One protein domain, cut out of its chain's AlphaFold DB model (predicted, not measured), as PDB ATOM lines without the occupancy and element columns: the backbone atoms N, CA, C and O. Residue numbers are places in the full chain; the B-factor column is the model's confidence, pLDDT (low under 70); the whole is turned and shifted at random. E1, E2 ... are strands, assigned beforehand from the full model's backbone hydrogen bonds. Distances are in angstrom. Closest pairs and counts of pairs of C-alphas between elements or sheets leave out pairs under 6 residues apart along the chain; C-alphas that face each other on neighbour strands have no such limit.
ATOM      1  N   THR A  25     -26.971  10.735  33.546       93.69
ATOM      2  CA  THR A  25     -27.412   9.416  34.010       93.69
ATOM      3  C   THR A  25     -26.499   8.313  33.482       93.69
ATOM      4  O   THR A  25     -25.908   8.418  32.405       93.69
ATOM      5  N   GLN A  26     -26.364   7.248  34.275       96.00
ATOM      6  CA  GLN A  26     -25.614   6.039  33.938       96.00
ATOM      7  C   GLN A  26     -26.481   4.811  34.192       96.00
ATOM      8  O   GLN A  26     -27.137   4.724  35.230       96.00
ATOM      9  N   SER A  27     -26.439   3.831  33.288       96.50
ATOM     10  CA  SER A  27     -27.175   2.571  33.471       96.50
ATOM     11  C   SER A  27     -26.647   1.719  34.635       96.50
ATOM     12  O   SER A  27     -27.408   0.964  35.239       96.50
ATOM     13  N   ALA A  28     -25.358   1.844  34.974       95.62
ATOM     14  CA  ALA A  28     -24.733   1.208  36.130       95.62
ATOM     15  C   ALA A  28     -23.467   1.965  36.564       95.62
ATOM     16  O   ALA A  28     -22.699   2.438  35.729       95.62
ATOM     17  N   VAL A  29     -23.210   2.006  37.874       95.06
ATOM     18  CA  VAL A  29     -21.966   2.554  38.459       95.06
ATOM     19  C   VAL A  29     -21.018   1.459  38.966       95.06
ATOM     20  O   VAL A  29     -19.846   1.707  39.248       95.06
ATOM     21  N   SER A  30     -21.496   0.217  39.065       96.62
ATOM     22  CA  SER A  30     -20.688  -0.935  39.466       96.62
ATOM     23  C   SER A  30     -21.264  -2.247  38.950       96.62
ATOM     24  O   SER A  30     -22.484  -2.393  38.893       96.62
ATOM     25  N   GLY A  31     -20.413  -3.229  38.660       96.00
ATOM     26  CA  GLY A  31     -20.858  -4.547  38.212       96.00
ATOM     27  C   GLY A  31     -19.711  -5.492  37.872       96.00
ATOM     28  O   GLY A  31     -18.541  -5.173  38.085       96.00
ATOM     29  N   ALA A  32     -20.051  -6.676  37.362       97.31
ATOM     30  CA  ALA A  32     -19.064  -7.657  36.923       97.31
ATOM     31  C   ALA A  32     -18.380  -7.204  35.627       97.31
ATOM     32  O   ALA A  32     -19.038  -6.700  34.722       97.31
ATOM     33  N   ALA A  33     -17.066  -7.397  35.549       96.00
ATOM     34  CA  ALA A  33     -16.299  -7.132  34.343       96.00
ATOM     35  C   ALA A  33     -16.475  -8.265  33.306       96.00
ATOM     36  O   ALA A  33     -16.490  -9.437  33.702       96.00
ATOM     37  N   PRO A  34     -16.499  -7.953  31.997       97.00
ATOM     38  CA  PRO A  34     -16.542  -6.602  31.428       97.00
ATOM     39  C   PRO A  34     -17.899  -5.924  31.683       97.00
ATOM     40  O   PRO A  34     -18.942  -6.561  31.559       97.00
ATOM     41  N   LEU A  35     -17.875  -4.634  32.033       97.44
ATOM     42  CA  LEU A  35     -19.074  -3.881  32.406       97.44
ATOM     43  C   LEU A  35     -19.435  -2.872  31.316       97.44
ATOM     44  O   LEU A  35     -18.720  -1.889  31.123       97.44
ATOM     45  N   THR A  36     -20.555  -3.096  30.637       97.75
ATOM     46  CA  THR A  36     -21.103  -2.155  29.657       97.75
ATOM     47  C   THR A  36     -21.988  -1.123  30.355       97.75
ATOM     48  O   THR A  36     -22.946  -1.488  31.034       97.75
ATOM     49  N   VAL A  37     -21.668   0.161  30.188       97.81
ATOM     50  CA  VAL A  37     -22.403   1.292  30.769       97.81
ATOM     51  C   VAL A  37     -22.862   2.226  29.657       97.81
ATOM     52  O   VAL A  37     -22.082   2.591  28.777       97.81
ATOM     53  N   THR A  38     -24.129   2.623  29.720       97.88
ATOM     54  CA  THR A  38     -24.705   3.670  28.875       97.88
ATOM     55  C   THR A  38     -24.717   4.971  29.660       97.88
ATOM     56  O   THR A  38     -25.175   4.993  30.803       97.88
ATOM     57  N   PHE A  39     -24.196   6.027  29.046       97.25
ATOM     58  CA  PHE A  39     -24.089   7.378  29.582       97.25
ATOM     59  C   PHE A  39     -25.001   8.304  28.789       97.25
ATOM     60  O   PHE A  39     -24.958   8.274  27.559       97.25
ATOM     61  N   THR A  40     -25.778   9.142  29.474       96.38
ATOM     62  CA  THR A  40     -26.669  10.121  28.838       96.38
ATOM     63  C   THR A  40     -26.531  11.486  29.504       96.38
ATOM     64  O   THR A  40     -26.655  11.600  30.724       96.38
ATOM     65  N   ALA A  41     -26.293  12.522  28.698       94.56
ATOM     66  CA  ALA A  41     -26.319  13.921  29.120       94.56
ATOM     67  C   ALA A  41     -27.742  14.493  29.001       94.56
ATOM     68  O   ALA A  41     -28.411  14.322  27.979       94.56
ATOM     69  N   ALA A  42     -28.203  15.183  30.045       91.38
ATOM     70  CA  ALA A  42     -29.562  15.715  30.174       91.38
ATOM     71  C   ALA A  42     -29.643  17.253  30.077       91.38
ATOM     72  O   ALA A  42     -30.689  17.832  30.358       91.38
ATOM     73  N   CYS A  43     -28.556  17.923  29.693       88.75
ATOM     74  CA  CYS A  43     -28.538  19.346  29.351       88.75
ATOM     75  C   CYS A  43     -28.638  19.553  27.839       88.75
ATOM     76  O   CYS A  43     -28.489  18.612  27.064       88.75
ATOM     77  N   ALA A  44     -28.867  20.802  27.431       88.12
ATOM     78  CA  ALA A  44     -28.677  21.236  26.057       88.12
ATOM     79  C   ALA A  44     -27.251  21.782  25.887       88.12
ATOM     80  O   ALA A  44     -26.869  22.729  26.569       88.12
ATOM     81  N   SER A  45     -26.491  21.183  24.977       88.44
ATOM     82  CA  SER A  45     -25.149  21.598  24.555       88.44
ATOM     83  C   SER A  45     -25.013  21.395  23.046       88.44
ATOM     84  O   SER A  45     -25.627  20.487  22.474       88.44
ATOM     85  N   SER A  46     -24.193  22.222  22.401       89.00
ATOM     86  CA  SER A  46     -23.846  22.071  20.983       89.00
ATOM     87  C   SER A  46     -22.907  20.887  20.710       89.00
ATOM     88  O   SER A  46     -22.866  20.379  19.589       89.00
ATOM     89  N   ALA A  47     -22.185  20.406  21.730       92.25
ATOM     90  CA  ALA A  47     -21.263  19.279  21.625       92.25
ATOM     91  C   ALA A  47     -21.191  18.450  22.920       92.25
ATOM     92  O   ALA A  47     -21.219  18.983  24.029       92.25
ATOM     93  N   TYR A  48     -21.032  17.132  22.772       95.12
ATOM     94  CA  TYR A  48     -20.795  16.207  23.884       95.12
ATOM     95  C   TYR A  48     -19.604  15.324  23.552       95.12
ATOM     96  O   TYR A  48     -19.639  14.587  22.563       95.12
ATOM     97  N   THR A  49     -18.568  15.378  24.382       96.19
ATOM     98  CA  THR A  49     -17.417  14.475  24.295       96.19
ATOM     99  C   THR A  49     -17.215  13.782  25.631       96.19
ATOM    100  O   THR A  49     -16.934  14.419  26.641       96.19
ATOM    101  N   TRP A  50     -17.355  12.463  25.637       96.62
ATOM    102  CA  TRP A  50     -17.120  11.618  26.797       96.62
ATOM    103  C   TRP A  50     -15.694  11.095  26.760       96.62
ATOM    104  O   TRP A  50     -15.260  10.542  25.751       96.62
ATOM    105  N   SER A  51     -14.990  11.216  27.878       96.38
ATOM    106  CA  SER A  51     -13.752  10.485  28.139       96.38
ATOM    107  C   SER A  51     -14.041   9.437  29.208       96.38
ATOM    108  O   SER A  51     -14.654   9.746  30.226       96.38
ATOM    109  N   PHE A  52     -13.646   8.184  28.983       96.62
ATOM    110  CA  PHE A  52     -13.999   7.090  29.899       96.62
ATOM    111  C   PHE A  52     -12.932   6.830  30.974       96.62
ATOM    112  O   PHE A  52     -13.167   6.093  31.930       96.62
ATOM    113  N   GLY A  53     -11.765   7.469  30.856       93.31
ATOM    114  CA  GLY A  53     -10.644   7.315  31.787       93.31
ATOM    115  C   GLY A  53      -9.767   6.083  31.527       93.31
ATOM    116  O   GLY A  53      -8.791   5.878  32.243       93.31
ATOM    117  N   ASP A  54     -10.076   5.286  30.502       93.38
ATOM    118  CA  ASP A  54      -9.276   4.149  30.021       93.38
ATOM    119  C   ASP A  54      -8.528   4.442  28.707       93.38
ATOM    120  O   ASP A  54      -7.959   3.541  28.093       93.38
ATOM    121  N   GLY A  55      -8.519   5.711  28.289       93.94
ATOM    122  CA  GLY A  55      -7.945   6.176  27.027       93.94
ATOM    123  C   GLY A  55      -8.933   6.195  25.858       93.94
ATOM    124  O   GLY A  55      -8.615   6.781  24.828       93.94
ATOM    125  N   ALA A  56     -10.130   5.614  26.008       96.12
ATOM    126  CA  ALA A  56     -11.188   5.717  25.011       96.12
ATOM    127  C   ALA A  56     -12.067   6.960  25.230       96.12
ATOM    128  O   ALA A  56     -12.247   7.456  26.351       96.12
ATOM    129  N   SER A  57     -12.656   7.430  24.135       96.38
ATOM    130  CA  SER A  57     -13.601   8.542  24.109       96.38
ATOM    131  C   SER A  57     -14.720   8.286  23.107       96.38
ATOM    132  O   SER A  57     -14.530   7.552  22.137       96.38
ATOM    133  N   ALA A  58     -15.868   8.926  23.307       96.94
ATOM    134  CA  ALA A  58     -16.984   8.887  22.367       96.94
ATOM    135  C   ALA A  58     -17.691  10.240  22.308       96.94
ATOM    136  O   ALA A  58     -17.713  10.985  23.286       96.94
ATOM    137  N   THR A  59     -18.306  10.543  21.171       96.50
ATOM    138  CA  THR A  59     -19.082  11.770  20.970       96.50
ATOM    139  C   THR A  59     -20.560  11.449  20.820       96.50
ATOM    140  O   THR A  59     -20.916  10.479  20.153       96.50
ATOM    141  N   GLY A  60     -21.420  12.282  21.399       95.25
ATOM    142  CA  GLY A  60     -22.873  12.122  21.334       95.25
ATOM    143  C   GLY A  60     -23.546  12.323  22.688       95.25
ATOM    144  O   GLY A  60     -22.934  12.135  23.738       95.25
ATOM    145  N   GLN A  61     -24.820  12.714  22.663       94.69
ATOM    146  CA  GLN A  61     -25.593  12.956  23.885       94.69
ATOM    147  C   GLN A  61     -25.792  11.674  24.709       94.69
ATOM    148  O   GLN A  61     -25.761  11.722  25.938       94.69
ATOM    149  N   THR A  62     -25.945  10.532  24.029       96.31
ATOM    150  CA  THR A  62     -25.996   9.197  24.635       96.31
ATOM    151  C   THR A  62     -24.947   8.299  23.997       96.31
ATOM    152  O   THR A  62     -24.933   8.138  22.777       96.31
ATOM    153  N   VAL A  63     -24.084   7.694  24.813       97.62
ATOM    154  CA  VAL A  63     -23.014   6.791  24.363       97.62
ATOM    155  C   VAL A  63     -22.965   5.537  25.232       97.62
ATOM    156  O   VAL A  63     -23.344   5.564  26.401       97.62
ATOM    157  N   THR A  64     -22.464   4.435  24.680       97.56
ATOM    158  CA  THR A  64     -22.247   3.187  25.422       97.56
ATOM    159  C   THR A  64     -20.775   2.816  25.373       97.56
ATOM    160  O   THR A  64     -20.155   2.893  24.315       97.56
ATOM    161  N   HIS A  65     -20.226   2.381  26.508       97.69
ATOM    162  CA  HIS A  65     -18.834   1.949  26.622       97.69
ATOM    163  C   HIS A  65     -18.693   0.702  27.492       97.69
ATOM    164  O   HIS A  65     -19.435   0.526  28.457       97.69
ATOM    165  N   THR A  66     -17.730  -0.161  27.161       98.06
ATOM    166  CA  THR A  66     -17.480  -1.417  27.884       98.06
ATOM    167  C   THR A  66     -16.151  -1.357  28.625       98.06
ATOM    168  O   THR A  66     -15.079  -1.434  28.030       98.06
ATOM    169  N   PHE A  67     -16.229  -1.293  29.951       97.62
ATOM    170  CA  PHE A  67     -15.080  -1.191  30.839       97.62
ATOM    171  C   PHE A  67     -14.465  -2.554  31.164       97.62
ATOM    172  O   PHE A  67     -15.132  -3.460  31.682       97.62
ATOM    173  N   ARG A  68     -13.143  -2.661  30.981       97.62
ATOM    174  CA  ARG A  68     -12.333  -3.748  31.560       97.62
ATOM    175  C   ARG A  68     -12.331  -3.661  33.088       97.62
ATOM    176  O   ARG A  68     -12.714  -2.639  33.654       97.62
ATOM    177  N   ALA A  69     -11.879  -4.722  33.753       97.25
ATOM    178  CA  ALA A  69     -11.768  -4.741  35.208       97.25
ATOM    179  C   ALA A  69     -10.905  -3.572  35.706       97.25
ATOM    180  O   ALA A  69      -9.761  -3.417  35.278       97.25
ATOM    181  N   GLY A  70     -11.450  -2.746  36.594       96.94
ATOM    182  CA  GLY A  70     -10.804  -1.514  37.015       96.94
ATOM    183  C   GLY A  70     -11.752  -0.531  37.686       96.94
ATOM    184  O   GLY A  70     -12.953  -0.767  37.833       96.94
ATOM    185  N   TYR A  71     -11.165   0.577  38.117       97.06
ATOM    186  CA  TYR A  71     -11.876   1.734  38.634       97.06
ATOM    187  C   TYR A  71     -11.654   2.886  37.662       97.06
ATOM    188  O   TYR A  71     -10.513   3.295  37.450       97.06
ATOM    189  N   TRP A  72     -12.736   3.382  37.074       96.94
ATOM    190  CA  TRP A  72     -12.693   4.326  35.966       96.94
ATOM    191  C   TRP A  72     -13.379   5.631  36.351       96.94
ATOM    192  O   TRP A  72     -14.420   5.627  37.010       96.94
ATOM    193  N   ARG A  73     -12.778   6.753  35.952       96.31
ATOM    194  CA  ARG A  73     -13.276   8.109  36.213       96.31
ATOM    195  C   ARG A  73     -13.690   8.751  34.889       96.31
ATOM    196  O   ARG A  73     -12.867   9.443  34.291       96.31
ATOM    197  N   PRO A  74     -14.911   8.478  34.402       96.62
ATOM    198  CA  PRO A  74     -15.408   9.134  33.211       96.62
ATOM    199  C   PRO A  74     -15.612  10.635  33.454       96.62
ATOM    200  O   PRO A  74     -15.870  11.066  34.580       96.62
ATOM    201  N   ALA A  75     -15.511  11.421  32.390       95.31
ATOM    202  CA  ALA A  75     -15.804  12.848  32.392       95.31
ATOM    203  C   ALA A  75     -16.520  13.238  31.098       95.31
ATOM    204  O   ALA A  75     -16.248  12.672  30.033       95.31
ATOM    205  N   LEU A  76     -17.420  14.210  31.204       95.62
ATOM    206  CA  LEU A  76     -18.137  14.793  30.078       95.62
ATOM    207  C   LEU A  76     -17.556  16.176  29.786       95.62
ATOM    208  O   LEU A  76     -17.399  16.983  30.691       95.62
ATOM    209  N   GLN A  77     -17.249  16.462  28.529       94.62
ATOM    210  CA  GLN A  77     -16.908  17.796  28.050       94.62
ATOM    211  C   GLN A  77     -18.067  18.328  27.205       94.62
ATOM    212  O   GLN A  77     -18.464  17.696  26.220       94.62
ATOM    213  N   THR A  78     -18.572  19.502  27.586       92.62
ATOM    214  CA  THR A  78     -19.549  20.293  26.825       92.62
ATOM    215  C   THR A  78     -18.941  21.632  26.397       92.62
ATOM    216  O   THR A  78     -17.784  21.930  26.717       92.62
ATOM    217  N   ASP A  79     -19.708  22.444  25.673       89.00
ATOM    218  CA  ASP A  79     -19.375  23.843  25.375       89.00
ATOM    219  C   ASP A  79     -19.352  24.736  26.629       89.00
ATOM    220  O   ASP A  79     -18.580  25.693  26.692       89.00
ATOM    221  N   ALA A  80     -20.127  24.383  27.655       86.50
ATOM    222  CA  ALA A  80     -20.137  25.047  28.956       86.50
ATOM    223  C   ALA A  80     -18.945  24.667  29.859       86.50
ATOM    224  O   ALA A  80     -18.717  25.320  30.878       86.50
ATOM    225  N   GLY A  81     -18.173  23.637  29.491       87.19
ATOM    226  CA  GLY A  81     -16.991  23.185  30.226       87.19
ATOM    227  C   GLY A  81     -17.007  21.693  30.591       87.19
ATOM    228  O   GLY A  81     -17.881  20.942  30.145       87.19
ATOM    229  N   PRO A  82     -15.998  21.241  31.361       89.25
ATOM    230  CA  PRO A  82     -15.900  19.866  31.834       89.25
ATOM    231  C   PRO A  82     -16.831  19.597  33.019       89.25
ATOM    232  O   PRO A  82     -16.962  20.410  33.934       89.25
ATOM    233  N   GLU A  83     -17.391  18.396  33.053       88.62
ATOM    234  CA  GLU A  83     -18.289  17.923  34.095       88.62
ATOM    235  C   GLU A  83     -17.859  16.559  34.634       88.62
ATOM    236  O   GLU A  83     -17.475  15.643  33.896       88.62
ATOM    237  N   GLY A  84     -17.930  16.425  35.959       85.31
ATOM    238  CA  GLY A  84     -17.606  15.186  36.653       85.31
ATOM    239  C   GLY A  84     -18.739  14.171  36.544       85.31
ATOM    240  O   GLY A  84     -19.878  14.471  36.883       85.31
ATOM    241  N   VAL A  85     -18.412  12.946  36.137       93.25
ATOM    242  CA  VAL A  85     -19.359  11.825  36.068       93.25
ATOM    243  C   VAL A  85     -19.071  10.860  37.222       93.25
ATOM    244  O   VAL A  85     -17.921  10.723  37.652       93.25
ATOM    245  N   GLN A  86     -20.098  10.183  37.754       94.25
ATOM    246  CA  GLN A  86     -19.882   9.211  38.831       94.25
ATOM    247  C   GLN A  86     -18.917   8.099  38.364       94.25
ATOM    248  O   GLN A  86     -19.058   7.577  37.250       94.25
ATOM    249  N   PRO A  87     -17.928   7.721  39.198       96.31
ATOM    250  CA  PRO A  87     -16.965   6.684  38.850       96.31
ATOM    251  C   PRO A  87     -17.625   5.335  38.559       96.31
ATOM    252  O   PRO A  87     -18.558   4.925  39.249       96.31
ATOM    253  N   VAL A  88     -17.080   4.608  37.584       97.25
ATOM    254  CA  VAL A  88     -17.539   3.264  37.221       97.25
ATOM    255  C   VAL A  88     -16.574   2.222  37.774       97.25
ATOM    256  O   VAL A  88     -15.371   2.264  37.516       97.25
ATOM    257  N   THR A  89     -17.102   1.250  38.518       97.81
ATOM    258  CA  THR A  89     -16.320   0.144  39.090       97.81
ATOM    259  C   THR A  89     -16.647  -1.173  38.382       97.81
ATOM    260  O   THR A  89     -17.677  -1.795  38.641       97.81
ATOM    261  N   SER A  90     -15.755  -1.627  37.504       97.88
ATOM    262  CA  SER A  90     -15.882  -2.897  36.777       97.88
ATOM    263  C   SER A  90     -15.063  -3.975  37.492       97.88
ATOM    264  O   SER A  90     -13.850  -3.836  37.636       97.88
ATOM    265  N   ILE A  91     -15.712  -5.023  38.001       98.25
ATOM    266  CA  ILE A  91     -15.128  -5.922  39.006       98.25
ATOM    267  C   ILE A  91     -14.890  -7.322  38.433       98.25
ATOM    268  O   ILE A  91     -15.830  -8.018  38.050       98.25
ATOM    269  N   THR A  92     -13.645  -7.796  38.478       98.19
ATOM    270  CA  THR A  92     -13.315  -9.223  38.342       98.19
ATOM    271  C   THR A  92     -13.000  -9.794  39.713       98.19
ATOM    272  O   THR A  92     -12.125  -9.289  40.413       98.19
ATOM    273  N   LEU A  93     -13.681 -10.878  40.082       98.31
ATOM    274  CA  LEU A  93     -13.430 -11.626  41.309       98.31
ATOM    275  C   LEU A  93     -13.134 -13.083  40.955       98.31
ATOM    276  O   LEU A  93     -13.941 -13.742  40.304       98.31
ATOM    277  N   HIS A  94     -12.006 -13.594  41.431       98.31
ATOM    278  CA  HIS A  94     -11.642 -15.000  41.316       98.31
ATOM    279  C   HIS A  94     -11.487 -15.609  42.710       98.31
ATOM    280  O   HIS A  94     -10.959 -14.972  43.624       98.31
ATOM    281  N   LEU A  95     -11.954 -16.847  42.862       98.50
ATOM    282  CA  LEU A  95     -11.865 -17.630  44.087       98.50
ATOM    283  C   LEU A  95     -11.360 -19.027  43.732       98.50
ATOM    284  O   LEU A  95     -11.913 -19.673  42.848       98.50
ATOM    285  N   SER A  96     -10.360 -19.516  44.457       98.31
ATOM    286  CA  SER A  96      -9.873 -20.886  44.347       98.31
ATOM    287  C   SER A  96      -9.827 -21.581  45.705       98.31
ATOM    288  O   SER A  96      -9.683 -20.967  46.769       98.31
ATOM    289  N   ALA A  97      -9.985 -22.898  45.654       97.81
ATOM    290  CA  ALA A  97      -9.941 -23.792  46.797       97.81
ATOM    291  C   ALA A  97      -9.157 -25.056  46.412       97.81
ATOM    292  O   ALA A  97      -9.128 -25.413  45.231       97.81
ATOM    293  N   PRO A  98      -8.556 -25.772  47.378       98.00
ATOM    294  CA  PRO A  98      -8.021 -27.099  47.126       98.00
ATOM    295  C   PRO A  98      -9.086 -28.016  46.522       98.00
ATOM    296  O   PRO A  98     -10.232 -28.033  46.981       98.00
ATOM    297  N   HIS A  99      -8.689 -28.803  45.521       96.69
ATOM    298  CA  HIS A  99      -9.597 -29.707  44.816       96.69
ATOM    299  C   HIS A  99     -10.161 -30.804  45.732       96.69
ATOM    300  O   HIS A  99     -11.331 -31.162  45.616       96.69
ATOM    301  N   LEU A 100      -9.355 -31.299  46.679       97.94
ATOM    302  CA  LEU A 100      -9.716 -32.359  47.619       97.94
ATOM    303  C   LEU A 100      -9.305 -31.988  49.047       97.94
ATOM    304  O   LEU A 100      -8.182 -31.545  49.283       97.94
ATOM    305  N   ALA A 101     -10.185 -32.242  50.013       98.12
ATOM    306  CA  ALA A 101      -9.882 -32.119  51.436       98.12
ATOM    307  C   ALA A 101     -10.607 -33.189  52.260       98.12
ATOM    308  O   ALA A 101     -11.647 -33.711  51.858       98.12
ATOM    309  N   ARG A 102     -10.080 -33.525  53.441       98.06
ATOM    310  CA  ARG A 102     -10.790 -34.394  54.392       98.06
ATOM    311  C   ARG A 102     -11.886 -33.617  55.111       98.06
ATOM    312  O   ARG A 102     -11.750 -32.424  55.381       98.06
ATOM    313  N   TYR A 103     -12.953 -34.314  55.484       97.94
ATOM    314  CA  TYR A 103     -13.957 -33.750  56.376       97.94
ATOM    315  C   TYR A 103     -13.316 -33.242  57.677       97.94
ATOM    316  O   TYR A 103     -12.467 -33.903  58.270       97.94
ATOM    317  N   GLY A 104     -13.703 -32.046  58.109       97.44
ATOM    318  CA  GLY A 104     -13.177 -31.391  59.303       97.44
ATOM    319  C   GLY A 104     -11.785 -30.772  59.146       97.44
ATOM    320  O   GLY A 104     -11.343 -30.111  60.090       97.44
ATOM    321  N   GLN A 105     -11.119 -30.935  57.994       98.19
ATOM    322  CA  GLN A 105      -9.808 -30.348  57.712       98.19
ATOM    323  C   GLN A 105      -9.907 -28.826  57.561       98.19
ATOM    324  O   GLN A 105     -10.873 -28.297  57.004       98.19
ATOM    325  N   TRP A 106      -8.884 -28.118  58.036       98.19
ATOM    326  CA  TRP A 106      -8.689 -26.704  57.737       98.19
ATOM    327  C   TRP A 106      -7.997 -26.540  56.386       98.19
ATOM    328  O   TRP A 106      -6.933 -27.116  56.164       98.19
ATOM    329  N   ILE A 107      -8.578 -25.725  55.512       98.06
ATOM    330  CA  ILE A 107      -8.018 -25.363  54.207       98.06
ATOM    331  C   ILE A 107      -7.859 -23.847  54.101       98.06
ATOM    332  O   ILE A 107      -8.519 -23.095  54.823       98.06
ATOM    333  N   ALA A 108      -6.990 -23.406  53.197       98.06
ATOM    334  CA  ALA A 108      -6.883 -22.014  52.789       98.06
ATOM    335  C   ALA A 108      -7.632 -21.814  51.466       98.06
ATOM    336  O   ALA A 108      -7.421 -22.563  50.513       98.06
ATOM    337  N   LEU A 109      -8.518 -20.825  51.428       98.44
ATOM    338  CA  LEU A 109      -9.119 -20.315  50.200       98.44
ATOM    339  C   LEU A 109      -8.310 -19.117  49.723       98.44
ATOM    340  O   LEU A 109      -7.909 -18.298  50.553       98.44
ATOM    341  N   HIS A 110      -8.139 -18.996  48.411       98.44
ATOM    342  CA  HIS A 110      -7.443 -17.873  47.795       98.44
ATOM    343  C   HIS A 110      -8.409 -17.052  46.949       98.44
ATOM    344  O   HIS A 110      -9.144 -17.605  46.135       98.44
ATOM    345  N   ALA A 111      -8.410 -15.738  47.138       98.12
ATOM    346  CA  ALA A 111      -9.216 -14.812  46.363       98.12
ATOM    347  C   ALA A 111      -8.368 -13.665  45.813       98.12
ATOM    348  O   ALA A 111      -7.530 -13.099  46.515       98.12
ATOM    349  N   SER A 112      -8.638 -13.298  44.565       97.81
ATOM    350  CA  SER A 112      -8.057 -12.136  43.891       97.81
ATOM    351  C   SER A 112      -9.175 -11.291  43.301       97.81
ATOM    352  O   SER A 112     -10.099 -11.832  42.689       97.81
ATOM    353  N   VAL A 113      -9.103  -9.974  43.488       97.88
ATOM    354  CA  VAL A 113     -10.122  -9.032  43.018       97.88
ATOM    355  C   VAL A 113      -9.481  -7.815  42.363       97.88
ATOM    356  O   VAL A 113      -8.464  -7.308  42.844       97.88
ATOM    357  N   VAL A 114     -10.080  -7.364  41.263       97.31
ATOM    358  CA  VAL A 114      -9.697  -6.152  40.532       97.31
ATOM    359  C   VAL A 114     -10.962  -5.323  40.286       97.31
ATOM    360  O   VAL A 114     -11.902  -5.881  39.723       97.31
ATOM    361  N   PRO A 115     -11.009  -4.030  40.670       95.94
ATOM    362  CA  PRO A 115     -10.002  -3.289  41.440       95.94
ATOM    363  C   PRO A 115      -9.894  -3.784  42.897       95.94
ATOM    364  O   PRO A 115     -10.649  -4.654  43.328       95.94
ATOM    365  N   ARG A 116      -8.933  -3.254  43.670       95.06
ATOM    366  CA  ARG A 116      -8.715  -3.660  45.072       95.06
ATOM    367  C   ARG A 116      -9.937  -3.315  45.928       95.06
ATOM    368  O   ARG A 116     -10.125  -2.167  46.315       95.06
ATOM    369  N   LEU A 117     -10.731  -4.329  46.251       95.81
ATOM    370  CA  LEU A 117     -11.935  -4.229  47.072       95.81
ATOM    371  C   LEU A 117     -11.903  -5.287  48.188       95.81
ATOM    372  O   LEU A 117     -11.247  -6.321  48.048       95.81
ATOM    373  N   PRO A 118     -12.613  -5.081  49.310       96.94
ATOM    374  CA  PRO A 118     -12.763  -6.125  50.316       96.94
ATOM    375  C   PRO A 118     -13.469  -7.351  49.727       96.94
ATOM    376  O   PRO A 118     -14.556  -7.239  49.156       96.94
ATOM    377  N   VAL A 119     -12.872  -8.530  49.898       98.31
ATOM    378  CA  VAL A 119     -13.512  -9.811  49.573       98.31
ATOM    379  C   VAL A 119     -14.014 -10.444  50.860       98.31
ATOM    380  O   VAL A 119     -13.277 -10.533  51.848       98.31
ATOM    381  N   THR A 120     -15.266 -10.898  50.858       98.00
ATOM    382  CA  THR A 120     -15.886 -11.544  52.018       98.00
ATOM    383  C   THR A 120     -16.470 -12.904  51.672       98.00
ATOM    384  O   THR A 120     -16.939 -13.130  50.563       98.00
ATOM    385  N   LEU A 121     -16.468 -13.821  52.635       97.50
ATOM    386  CA  LEU A 121     -17.185 -15.090  52.576       97.50
ATOM    387  C   LEU A 121     -17.873 -15.300  53.920       97.50
ATOM    388  O   LEU A 121     -17.212 -15.379  54.955       97.50
ATOM    389  N   ARG A 122     -19.211 -15.377  53.906       94.25
ATOM    390  CA  ARG A 122     -20.047 -15.531  55.117       94.25
ATOM    391  C   ARG A 122     -19.676 -14.522  56.222       94.25
ATOM    392  O   ARG A 122     -19.460 -14.903  57.366       94.25
ATOM    393  N   GLY A 123     -19.507 -13.252  55.849       93.31
ATOM    394  CA  GLY A 123     -19.127 -12.166  56.764       93.31
ATOM    395  C   GLY A 123     -17.642 -12.107  57.148       93.31
ATOM    396  O   GLY A 123     -17.203 -11.110  57.712       93.31
ATOM    397  N   ARG A 124     -16.828 -13.118  56.813       97.50
ATOM    398  CA  ARG A 124     -15.383 -13.120  57.090       97.50
ATOM    399  C   ARG A 124     -14.608 -12.516  55.925       97.50
ATOM    400  O   ARG A 124     -14.850 -12.879  54.777       97.50
ATOM    401  N   ARG A 125     -13.663 -11.623  56.222       97.31
ATOM    402  CA  ARG A 125     -12.797 -10.975  55.225       97.31
ATOM    403  C   ARG A 125     -11.591 -11.844  54.878       97.31
ATOM    404  O   ARG A 125     -11.018 -12.482  55.757       97.31
ATOM    405  N   PHE A 126     -11.200 -11.833  53.608       98.12
ATOM    406  CA  PHE A 126      -9.906 -12.360  53.178       98.12
ATOM    407  C   PHE A 126      -8.800 -11.373  53.575       98.12
ATOM    408  O   PHE A 126      -8.956 -10.166  53.393       98.12
ATOM    409  N   VAL A 127      -7.685 -11.883  54.097       96.81
ATOM    410  CA  VAL A 127      -6.497 -11.096  54.465       96.81
ATOM    411  C   VAL A 127      -5.363 -11.514  53.543       96.81
ATOM    412  O   VAL A 127      -5.079 -12.704  53.433       96.81
ATOM    413  N   HIS A 128      -4.763 -10.557  52.832       94.44
ATOM    414  CA  HIS A 128      -3.764 -10.828  51.783       94.44
ATOM    415  C   HIS A 128      -4.237 -11.882  50.761       94.44
ATOM    416  O   HIS A 128      -3.489 -12.765  50.354       94.44
ATOM    417  N   GLY A 129      -5.522 -11.822  50.390       95.56
ATOM    418  CA  GLY A 129      -6.136 -12.777  49.468       95.56
ATOM    419  C   GLY A 129      -6.383 -14.168  50.055       95.56
ATOM    420  O   GLY A 129      -6.777 -15.054  49.309       95.56
ATOM    421  N   LEU A 130      -6.203 -14.386  51.363       97.88
ATOM    422  CA  LEU A 130      -6.337 -15.697  52.001       97.88
ATOM    423  C   LEU A 130      -7.441 -15.726  53.065       97.88
ATOM    424  O   LEU A 130      -7.599 -14.796  53.859       97.88
ATOM    425  N   LEU A 131      -8.183 -16.836  53.125       98.31
ATOM    426  CA  LEU A 131      -9.114 -17.130  54.214       98.31
ATOM    427  C   LEU A 131      -9.036 -18.602  54.631       98.31
ATOM    428  O   LEU A 131      -9.327 -19.498  53.840       98.31
ATOM    429  N   ARG A 132      -8.711 -18.868  55.905       98.06
ATOM    430  CA  ARG A 132      -8.759 -20.231  56.462       98.06
ATOM    431  C   ARG A 132     -10.184 -20.622  56.847       98.06
ATOM    432  O   ARG A 132     -10.838 -19.931  57.638       98.06
ATOM    433  N   VAL A 133     -10.650 -21.755  56.330       97.62
ATOM    434  CA  VAL A 133     -11.983 -22.316  56.600       97.62
ATOM    435  C   VAL A 133     -11.892 -23.797  56.942       97.62
ATOM    436  O   VAL A 133     -10.957 -24.486  56.537       97.62
ATOM    437  N   ARG A 134     -12.878 -24.292  57.691       97.75
ATOM    438  CA  ARG A 134     -13.011 -25.713  58.013       97.75
ATOM    439  C   ARG A 134     -13.992 -26.374  57.048       97.75
ATOM    440  O   ARG A 134     -15.106 -25.880  56.867       97.75
ATOM    441  N   VAL A 135     -13.595 -27.489  56.442       97.62
ATOM    442  CA  VAL A 135     -14.405 -28.212  55.449       97.62
ATOM    443  C   VAL A 135     -15.440 -29.080  56.156       97.62
ATOM    444  O   VAL A 135     -15.133 -30.169  56.633       97.62
ATOM    445  N   LEU A 136     -16.674 -28.591  56.249       96.38
ATOM    446  CA  LEU A 136     -17.777 -29.283  56.934       96.38
ATOM    447  C   LEU A 136     -18.890 -29.748  55.984       96.38
ATOM    448  O   LEU A 136     -19.807 -30.451  56.397       96.38
ATOM    449  N   SER A 137     -18.836 -29.356  54.717       95.06
ATOM    450  CA  SER A 137     -19.743 -29.824  53.672       95.06
ATOM    451  C   SER A 137     -19.098 -29.604  52.302       95.06
ATOM    452  O   SER A 137     -18.196 -28.773  52.197       95.06
ATOM    453  N   PRO A 138     -19.559 -30.303  51.253       96.38
ATOM    454  CA  PRO A 138     -19.076 -30.103  49.890       96.38
ATOM    455  C   PRO A 138     -19.756 -28.920  49.185       96.38
ATOM    456  O   PRO A 138     -19.682 -28.792  47.965       96.38
ATOM    457  N   ARG A 139     -20.489 -28.075  49.926       95.94
ATOM    458  CA  ARG A 139     -21.150 -26.911  49.331       95.94
ATOM    459  C   ARG A 139     -20.087 -25.973  48.753       95.94
ATOM    460  O   ARG A 139     -19.083 -25.747  49.432       95.94
ATOM    461  N   PRO A 140     -20.321 -25.382  47.568       96.56
ATOM    462  CA  PRO A 140     -19.403 -24.407  47.003       96.56
ATOM    463  C   PRO A 140     -19.114 -23.278  47.995       96.56
ATOM    464  O   PRO A 140     -20.006 -22.764  48.681       96.56
ATOM    465  N   TRP A 141     -17.853 -22.880  48.062       97.25
ATOM    466  CA  TRP A 141     -17.435 -21.647  48.703       97.25
ATOM    467  C   TRP A 141     -17.873 -20.502  47.808       97.25
ATOM    468  O   TRP A 141     -17.555 -20.518  46.627       97.25
ATOM    469  N   VAL A 142     -18.602 -19.529  48.350       97.94
ATOM    470  CA  VAL A 142     -19.051 -18.355  47.594       97.94
ATOM    471  C   VAL A 142     -18.515 -17.118  48.292       97.94
ATOM    472  O   VAL A 142     -18.882 -16.845  49.439       97.94
ATOM    473  N   ALA A 143     -17.623 -16.409  47.611       98.06
ATOM    474  CA  ALA A 143     -17.091 -15.130  48.050       98.06
ATOM    475  C   ALA A 143     -17.774 -13.992  47.287       98.06
ATOM    476  O   ALA A 143     -18.207 -14.179  46.150       98.06
ATOM    477  N   SER A 144     -17.865 -12.821  47.909       98.00
ATOM    478  CA  SER A 144     -18.423 -11.615  47.306       98.00
ATOM    479  C   SER A 144     -17.508 -10.408  47.478       98.00
ATOM    480  O   SER A 144     -16.805 -10.278  48.484       98.00
ATOM    481  N   SER A 145     -17.542  -9.514  46.492       97.50
ATOM    482  CA  SER A 145     -16.872  -8.215  46.522       97.50
ATOM    483  C   SER A 145     -17.607  -7.231  45.612       97.50
ATOM    484  O   SER A 145     -17.898  -7.569  44.468       97.50
ATOM    485  N   GLY A 146     -17.970  -6.053  46.131       93.25
ATOM    486  CA  GLY A 146     -18.665  -5.005  45.365       93.25
ATOM    487  C   GLY A 146     -19.903  -5.482  44.587       93.25
ATOM    488  O   GLY A 146     -20.096  -5.097  43.444       93.25
ATOM    489  N   GLY A 147     -20.707  -6.379  45.170       92.25
ATOM    490  CA  GLY A 147     -21.906  -6.945  44.527       92.25
ATOM    491  C   GLY A 147     -21.657  -8.152  43.611       92.25
ATOM    492  O   GLY A 147     -22.586  -8.912  43.347       92.25
ATOM    493  N   VAL A 148     -20.410  -8.409  43.205       96.81
ATOM    494  CA  VAL A 148     -20.024  -9.566  42.379       96.81
ATOM    495  C   VAL A 148     -19.732 -10.783  43.254       96.81
ATOM    496  O   VAL A 148     -19.218 -10.649  44.367       96.81
ATOM    497  N   LYS A 149     -20.055 -11.985  42.759       97.88
ATOM    498  CA  LYS A 149     -19.801 -13.264  43.440       97.88
ATOM    499  C   LYS A 149     -18.873 -14.153  42.617       97.88
ATOM    500  O   LYS A 149     -18.992 -14.207  41.400       97.88
ATOM    501  N   ALA A 150     -18.012 -14.902  43.298       97.94
ATOM    502  CA  ALA A 150     -17.215 -15.980  42.719       97.94
ATOM    503  C   ALA A 150     -17.371 -17.241  43.565       97.94
ATOM    504  O   ALA A 150     -17.553 -17.151  44.785       97.94
ATOM    505  N   SER A 151     -17.297 -18.411  42.926       97.75
ATOM    506  CA  SER A 151     -17.418 -19.685  43.625       97.75
ATOM    507  C   SER A 151     -16.263 -20.633  43.343       97.75
ATOM    508  O   SER A 151     -15.703 -20.633  42.253       97.75
ATOM    509  N   ALA A 152     -15.924 -21.439  44.343       97.12
ATOM    510  CA  ALA A 152     -14.938 -22.504  44.251       97.12
ATOM    511  C   ALA A 152     -15.479 -23.755  44.938       97.12
ATOM    512  O   ALA A 152     -16.225 -23.665  45.917       97.12
ATOM    513  N   GLN A 153     -15.095 -24.926  44.446       95.19
ATOM    514  CA  GLN A 153     -15.549 -26.202  44.986       95.19
ATOM    515  C   GLN A 153     -14.381 -27.022  45.521       95.19
ATOM    516  O   GLN A 153     -13.262 -26.947  45.020       95.19
ATOM    517  N   THR A 154     -14.675 -27.824  46.539       97.19
ATOM    518  CA  THR A 154     -13.743 -28.774  47.140       97.19
ATOM    519  C   THR A 154     -14.476 -30.094  47.292       97.19
ATOM    520  O   THR A 154     -15.496 -30.155  47.981       97.19
ATOM    521  N   LEU A 155     -13.950 -31.150  46.678       98.00
ATOM    522  CA  LEU A 155     -14.400 -32.503  46.953       98.00
ATOM    523  C   LEU A 155     -14.020 -32.876  48.385       98.00
ATOM    524  O   LEU A 155     -12.905 -32.603  48.842       98.00
ATOM    525  N   VAL A 156     -14.942 -33.512  49.102       98.38
ATOM    526  CA  VAL A 156     -14.741 -33.831  50.520       98.38
ATOM    527  C   VAL A 156     -14.606 -35.333  50.712       98.38
ATOM    528  O   VAL A 156     -15.496 -36.104  50.363       98.38
ATOM    529  N   LYS A 157     -13.492 -35.767  51.303       98.38
ATOM    530  CA  LYS A 157     -13.269 -37.162  51.693       98.38
ATOM    531  C   LYS A 157     -13.857 -37.415  53.092       98.38
ATOM    532  O   LYS A 157     -13.354 -36.823  54.054       98.38
ATOM    533  N   PRO A 158     -14.883 -38.273  53.232       98.25
ATOM    534  CA  PRO A 158     -15.467 -38.612  54.528       98.25
ATOM    535  C   PRO A 158     -14.610 -39.631  55.294       98.25
ATOM    536  O   PRO A 158     -13.622 -40.162  54.779       98.25
TER     537      PRO A 158
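Overview. This is residues 25 to 158 of the 406 residues of the protein "L,D-transpeptidase family protein" of Thermoleophilia bacterium (UniProt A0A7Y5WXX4). Two strand-built lobes stand end to end in a rod, and the long strand E9 runs from the first into the second. In the first, the pair E2 and E5 is partly face to face with E1, E6 and the first residues of E9, and the small sheet E4 E3 E7 E8 lies toward the far end; in the second, the hairpin E13 and E14 packs over E9 beside E11 and E12, and E10 with E15 ends the rod. The printed part has 134 residues, no named helix and fifteen named strands, E1 to E15 in chain order, and is all strand. The whole is loose, with a radius of gyration of the C-alphas of 20.3 A and spans of 70 by 22 by 20 A.

Along the chain. E1 is residues 30 to 32, beginning at C-alpha 30 (-20.688, -0.935, 39.466). E2 is residues 35 to 41, 19.5 A; E3 49 to 51; E4 57 to 59; E5 62 to 67, 16.3 A; E6 70 to 72; E7 75 to 78; E8 81 to 84. E9, residues 88 to 96, measures 26.3 A from C-alpha 88 (-17.539, 3.264, 37.221). E10 is 100 to 102; E11 106 to 114, 26.8 A; E12 130 to 134; E13 141 to 145; E14 148 to 152; E15 155 to 157, ending at C-alpha 157 (-13.269, -37.162, 51.693).

Arrangement. In the branched, strongly twisted sheet, E1 is parallel to E9 on one side of it, with N 91 and O 31 at 2.8 A. On the other side, antiparallel to E9, are E6, with N 70 and O 90 at 2.8 A, and E11, with N 96 and O 110 at 2.8 A. E12 forms a hairpin with E11, N 107 and O 133 at 2.9 A. This sheet and antiparallel E2 and E5, N 37 and O 65 at 2.8 A, form a sandwich, two sheets face to face, and the parts of them that face each other are 9.9 A apart centre to centre. The antiparallel sheet E4 E3 E7 E8 has N 50 and O 58 at 2.8 A, N 51 and O 75 at 2.9 A, and N 83 and O 76 at 2.8 A. E6 runs on into E7 at 25 degrees. In the hairpin E13 and E14, N 141 and O 152 are 2.8 A apart. The closest C-alphas of E9 and E14, those of Ser 96 and Ala 152, are 5.3 A apart. E10 and E15 are parallel, N 157 and O 101 at 2.8 A.

Size, cuts and confidence. The C-alphas farthest apart, those of Ser 46 and Pro 158, are 69.8 A apart. The printed part has no cut. The link E11 to E12, residues 115 to 129, is long. The mean pLDDT of the printed part is 96.0, and no printed residue is under 70.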